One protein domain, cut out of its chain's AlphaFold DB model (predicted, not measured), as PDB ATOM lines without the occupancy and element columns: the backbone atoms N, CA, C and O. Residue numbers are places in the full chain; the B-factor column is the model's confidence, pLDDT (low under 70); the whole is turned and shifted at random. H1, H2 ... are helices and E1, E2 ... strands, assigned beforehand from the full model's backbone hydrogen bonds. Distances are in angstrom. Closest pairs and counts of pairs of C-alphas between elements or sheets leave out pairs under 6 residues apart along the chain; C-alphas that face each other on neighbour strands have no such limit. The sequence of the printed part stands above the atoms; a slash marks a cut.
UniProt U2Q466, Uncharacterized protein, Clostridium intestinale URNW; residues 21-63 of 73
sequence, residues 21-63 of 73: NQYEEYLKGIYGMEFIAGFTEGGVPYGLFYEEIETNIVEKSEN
ATOM      1  N   ASN A  21     118.519 288.145 301.794       83.88
ATOM      2  CA  ASN A  21     118.150 287.041 300.907       83.88
ATOM      3  C   ASN A  21     118.400 287.346 299.420       83.88
ATOM      4  O   ASN A  21     118.889 286.484 298.698       83.88
ATOM      5  N   GLN A  22     118.070 288.558 298.959       86.69
ATOM      6  CA  GLN A  22     118.299 288.959 297.565       86.69
ATOM      7  C   GLN A  22     119.791 289.042 297.249       86.69
ATOM      8  O   GLN A  22     120.225 288.657 296.165       86.69
ATOM      9  N   TYR A  23     120.576 289.536 298.203       86.62
ATOM     10  CA  TYR A  23     122.021 289.610 298.075       86.62
ATOM     11  C   TYR A  23     122.658 288.217 298.017       86.62
ATOM     12  O   TYR A  23     123.493 287.960 297.150       86.62
ATOM     13  N   GLU A  24     122.228 287.297 298.880       84.31
ATOM     14  CA  GLU A  24     122.702 285.913 298.862       84.31
ATOM     15  C   GLU A  24     122.328 285.183 297.573       84.31
ATOM     16  O   GLU A  24     123.174 284.513 296.990       84.31
ATOM     17  N   GLU A  25     121.087 285.312 297.100       86.19
ATOM     18  CA  GLU A  25     120.625 284.671 295.863       86.19
ATOM     19  C   GLU A  25     121.392 285.187 294.637       86.19
ATOM     20  O   GLU A  25     121.815 284.409 293.779       86.19
ATOM     21  N   TYR A  26     121.671 286.491 294.599       87.94
ATOM     22  CA  TYR A  26     122.532 287.094 293.588       87.94
ATOM     23  C   TYR A  26     123.957 286.520 293.621       87.94
ATOM     24  O   TYR A  26     124.499 286.140 292.581       87.94
ATOM     25  N   LEU A  27     124.562 286.417 294.808       86.81
ATOM     26  CA  LEU A  27     125.899 285.842 294.967       86.81
ATOM     27  C   LEU A  27     125.935 284.360 294.577       86.81
ATOM     28  O   LEU A  27     126.841 283.944 293.858       86.81
ATOM     29  N   LYS A  28     124.938 283.578 294.994       87.50
ATOM     30  CA  LYS A  28     124.774 282.172 294.607       87.50
ATOM     31  C   LYS A  28     124.769 282.006 293.090       87.50
ATOM     32  O   LYS A  28     125.506 281.172 292.569       87.50
ATOM     33  N   GLY A  29     124.027 282.858 292.380       84.25
ATOM     34  CA  GLY A  29     123.982 282.861 290.918       84.25
ATOM     35  C   GLY A  29     125.311 283.236 290.253       84.25
ATOM     36  O   GLY A  29     125.690 282.611 289.267       84.25
ATOM     37  N   ILE A  30     126.046 284.219 290.786       88.25
ATOM     38  CA  ILE A  30     127.350 284.626 290.224       88.25
ATOM     39  C   ILE A  30     128.399 283.530 290.377       88.25
ATOM     40  O   ILE A  30     129.171 283.280 289.454       88.25
ATOM     41  N   TYR A  31     128.465 282.928 291.560       85.62
ATOM     42  CA  TYR A  31     129.508 281.968 291.896       85.62
ATOM     43  C   TYR A  31     129.117 280.515 291.597       85.62
ATOM     44  O   TYR A  31     129.928 279.621 291.824       85.62
ATOM     45  N   GLY A  32     127.896 280.263 291.117       86.62
ATOM     46  CA  GLY A  32     127.408 278.906 290.862       86.62
ATOM     47  C   GLY A  32     127.300 278.061 292.135       86.62
ATOM     48  O   GLY A  32     127.573 276.861 292.104       86.62
ATOM     49  N   MET A  33     126.920 278.674 293.258       86.25
ATOM     50  CA  MET A  33     126.774 277.995 294.547       86.25
ATOM     51  C   MET A  33     125.307 277.776 294.908       86.25
ATOM     52  O   MET A  33     124.514 278.709 294.859       86.25
ATOM     53  N   GLU A  34     124.956 276.577 295.368       85.75
ATOM     54  CA  GLU A  34     123.626 276.288 295.923       85.75
ATOM     55  C   GLU A  34     123.482 276.848 297.341       85.75
ATOM     56  O   GLU A  34     122.450 277.404 297.745       85.75
ATOM     57  N   PHE A  35     124.564 276.745 298.106       86.25
ATOM     58  CA  PHE A  35     124.597 277.116 299.505       86.25
ATOM     59  C   PHE A  35     125.876 277.877 299.824       86.25
ATOM     60  O   PHE A  35     126.963 277.402 299.517       86.25
ATOM     61  N   ILE A  36     125.740 279.034 300.475       90.00
ATOM     62  CA  ILE A  36     126.864 279.817 300.992       90.00
ATOM     63  C   ILE A  36     126.963 279.514 302.486       90.00
ATOM     64  O   ILE A  36     126.036 279.799 303.239       90.00
ATOM     65  N   ALA A  37     128.078 278.925 302.908       89.62
ATOM     66  CA  ALA A  37     128.340 278.620 304.313       89.62
ATOM     67  C   ALA A  37     128.934 279.821 305.066       89.62
ATOM     68  O   ALA A  37     128.827 279.907 306.288       89.62
ATOM     69  N   GLY A  38     129.572 280.738 304.339       90.31
ATOM     70  CA  GLY A  38     130.144 281.953 304.892       90.31
ATOM     71  C   GLY A  38     131.032 282.684 303.894       90.31
ATOM     72  O   GLY A  38     131.042 282.389 302.697       90.31
ATOM     73  N   PHE A  39     131.802 283.636 304.416       92.12
ATOM     74  CA  PHE A  39     132.753 284.435 303.652       92.12
ATOM     75  C   PHE A  39     134.152 284.280 304.234       92.12
ATOM     76  O   PHE A  39     134.344 284.225 305.448       92.12
ATOM     77  N   THR A  40     135.137 284.207 303.350       91.62
ATOM     78  CA  THR A  40     136.551 284.271 303.724       91.62
ATOM     79  C   THR A  40     136.916 285.672 304.219       91.62
ATOM     80  O   THR A  40     136.185 286.637 303.995       91.62
ATOM     81  N   GLU A  41     138.090 285.816 304.835       91.56
ATOM     82  CA  GLU A  41     138.623 287.120 305.265       91.56
ATOM     83  C   GLU A  41     138.728 288.134 304.108       91.56
ATOM     84  O   GLU A  41     138.578 289.336 304.311       91.56
ATOM     85  N   GLY A  42     138.908 287.651 302.872       89.69
ATOM     86  CA  GLY A  42     138.912 288.469 301.656       89.69
ATOM     87  C   GLY A  42     137.525 288.824 301.105       89.69
ATOM     88  O   GLY A  42     137.444 289.419 300.033       89.69
ATOM     89  N   GLY A  43     136.438 288.438 301.780       86.31
ATOM     90  CA  GLY A  43     135.064 288.675 301.330       86.31
ATOM     91  C   GLY A  43     134.599 287.751 300.201       86.31
ATOM     92  O   GLY A  43     133.567 288.009 299.587       86.31
ATOM     93  N   VAL A  44     135.339 286.675 299.914       87.75
ATOM     94  CA  VAL A  44     134.937 285.677 298.912       87.75
ATOM     95  C   VAL A  44     134.000 284.663 299.573       87.75
ATOM     96  O   VAL A  44     134.398 284.098 300.600       87.75
ATOM     97  N   PRO A  45     132.787 284.429 299.037       90.75
ATOM     98  CA  PRO A  45     131.886 283.407 299.559       90.75
ATOM     99  C   PRO A  45     132.484 282.008 299.372       90.75
ATOM    100  O   PRO A  45     133.186 281.750 298.395       90.75
ATOM    101  N   TYR A  46     132.206 281.102 300.305       89.25
ATOM    102  CA  TYR A  46     132.527 279.679 300.178       89.25
ATOM    103  C   TYR A  46     131.329 278.830 300.599       89.25
ATOM    104  O   TYR A  46     130.529 279.226 301.455       89.25
ATOM    105  N   GLY A  47     131.202 277.651 300.002       88.25
ATOM    106  CA  GLY A  47     130.052 276.792 300.218       88.25
ATOM    107  C   GLY A  47     129.991 275.645 299.221       88.25
ATOM    108  O   GLY A  47     131.034 275.170 298.779       88.25
ATOM    109  N   LEU A  48     128.777 275.192 298.916       86.88
ATOM    110  CA  LEU A  48     128.542 274.063 298.018       86.88
ATOM    111  C   LEU A  48     128.218 274.563 296.610       86.88
ATOM    112  O   LEU A  48     127.324 275.399 296.440       86.88
ATOM    113  N   PHE A  49     128.918 274.026 295.616       86.94
ATOM    114  CA  PHE A  49     128.700 274.340 294.205       86.94
ATOM    115  C   PHE A  49     127.611 273.457 293.600       86.94
ATOM    116  O   PHE A  49     127.515 272.277 293.932       86.94
ATOM    117  N   TYR A  50     126.822 274.005 292.672       83.06
ATOM    118  CA  TYR A  50     125.801 273.222 291.963       83.06
ATOM    119  C   TYR A  50     126.411 272.015 291.226       83.06
ATOM    120  O   TYR A  50     125.870 270.914 291.291       83.06
ATOM    121  N   GLU A  51     127.580 272.192 290.602       74.94
ATOM    122  CA  GLU A  51     128.282 271.129 289.863       74.94
ATOM    123  C   GLU A  51     128.720 269.960 290.765       74.94
ATOM    124  O   GLU A  51     128.650 268.791 290.379       74.94
ATOM    125  N   GLU A  52     129.142 270.261 291.996       66.25
ATOM    126  CA  GLU A  52     129.543 269.243 292.972       66.25
ATOM    127  C   GLU A  52     128.336 268.471 293.504       66.25
ATOM    128  O   GLU A  52     128.435 267.284 293.793       66.25
ATOM    129  N   ILE A  53     127.182 269.121 293.630       66.56
ATOM    130  CA  ILE A  53     125.971 268.488 294.152       66.56
ATOM    131  C   ILE A  53     125.348 267.577 293.094       66.56
ATOM    132  O   ILE A  53     124.979 266.448 293.415       66.56
ATOM    133  N   GLU A  54     125.283 268.010 291.833       61.00
ATOM    134  CA  GLU A  54     124.788 267.171 290.735       61.00
ATOM    135  C   GLU A  54     125.617 265.890 290.588       61.00
ATOM    136  O   GLU A  54     125.059 264.796 290.516       61.00
ATOM    137  N   THR A  55     126.945 266.001 290.629       58.19
ATOM    138  CA  THR A  55     127.841 264.839 290.541       58.19
ATOM    139  C   THR A  55     127.735 263.921 291.761       58.19
ATOM    140  O   THR A  55     127.636 262.709 291.592       58.19
ATOM    141  N   ASN A  56     127.649 264.459 292.981       54.88
ATOM    142  CA  ASN A  56     127.525 263.646 294.199       54.88
ATOM    143  C   ASN A  56     126.153 262.956 294.317       54.88
ATOM    144  O   ASN A  56     126.060 261.826 294.795       54.88
ATOM    145  N   ILE A  57     125.067 263.596 293.862       55.59
ATOM    146  CA  ILE A  57     123.736 262.969 293.801       55.59
ATOM    147  C   ILE A  57     123.732 261.827 292.779       55.59
ATOM    148  O   ILE A  57     123.196 260.755 293.073       55.59
ATOM    149  N   VAL A  58     124.350 262.028 291.611       53.19
ATOM    150  CA  VAL A  58     124.473 260.992 290.576       53.19
ATOM    151  C   VAL A  58     125.335 259.825 291.077       53.19
ATOM    152  O   VAL A  58     124.855 258.692 291.086       53.19
ATOM    153  N   GLU A  59     126.525 260.073 291.630       51.53
ATOM    154  CA  GLU A  59     127.407 259.018 292.165       51.53
ATOM    155  C   GLU A  59     126.790 258.243 293.340       51.53
ATOM    156  O   GLU A  59     126.995 257.031 293.476       51.53
ATOM    157  N   LYS A  60     125.997 258.907 294.191       47.19
ATOM    158  CA  LYS A  60     125.294 258.252 295.305       47.19
ATOM    159  C   LYS A  60     124.113 257.403 294.834       47.19
ATOM    160  O   LYS A  60     123.756 256.441 295.511       47.19
ATOM    161  N   SER A  61     123.518 257.730 293.686       47.53
ATOM    162  CA  SER A  61     122.447 256.933 293.079       47.53
ATOM    163  C   SER A  61     122.956 255.692 292.337       47.53
ATOM    164  O   SER A  61     122.235 254.703 292.250       47.53
ATOM    165  N   GLU A  62     124.211 255.701 291.879       47.00
ATOM    166  CA  GLU A  62     124.841 254.565 291.191       47.00
ATOM    167  C   GLU A  62     125.501 253.556 292.157       47.00
ATOM    168  O   GLU A  62     125.769 252.420 291.771       47.00
ATOM    169  N   ASN A  63     125.699 253.923 293.432       46.84
ATOM    170  CA  ASN A  63     126.303 253.071 294.470       46.84
ATOM    171  C   ASN A  63     125.302 252.429 295.452       46.84
ATOM    172  O   ASN A  63     125.689 251.999 296.538       46.84
TER     173      ASN A  63
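This is residues 21 to 63 of the 73 residues of an uncharacterized protein of Clostridium intestinale URNW (UniProt U2Q466). Look first for a two-stranded hairpin, E1 and E2, with helix H1 packing on it through residues 24 to 31; together they make a small body. From the end of E2 the helix H2 carries on in roughly the same direction, and residues 54 to 63 stick out as a free arm that makes the length. The printed part has 43 residues, in the order H1, E1, E2, H2, with an antiparallel sheet of order E1 - E2; the class is mixed, helices and strands. The whole is loose, with a radius of gyration of the C-alphas of 12.3 A, and spans 37 by 21 by 13 A.

Find C-alpha 33 at (126.774, 277.995, 294.547); from there E1, residues 33 to 39, runs 12.7 A. E2, residues 45 to 49, comes back over 11.0 A. Before them, H1 covers residues 21 to 31, 15.4 A long, from C-alpha 21 at (118.150, 287.041, 300.907). H2, residues 50 to 62, runs 18.7 A to C-alpha 62 at (124.841, 254.565, 291.191).

E1 and E2 form a hairpin, antiparallel at 152 degrees between their directions; look for N 37 and O 46 at 2.9 A and N 48 and O 35 at 2.9 A, within hydrogen-bond range. The closest C-alphas of H1 and E1 are those of Lys 28 and Glu 34, 6.1 A apart. Those of E1 and H2 are Glu 34 and Tyr 50, 5.5 A apart. H1 and H2 are apart. In H1 and H2 every O i to N i+4 pair is within hydrogen-bond range.

The two C-alphas farthest apart, Gly 42 and Asn 63, are 38.3 A from each other. The printed part has no cut, and its three links are tight. Residues 54 to 63 stand free; the body without them spans 25 by 19 by 13 A. The model's pLDDT is under 70 at residues 52 to 63.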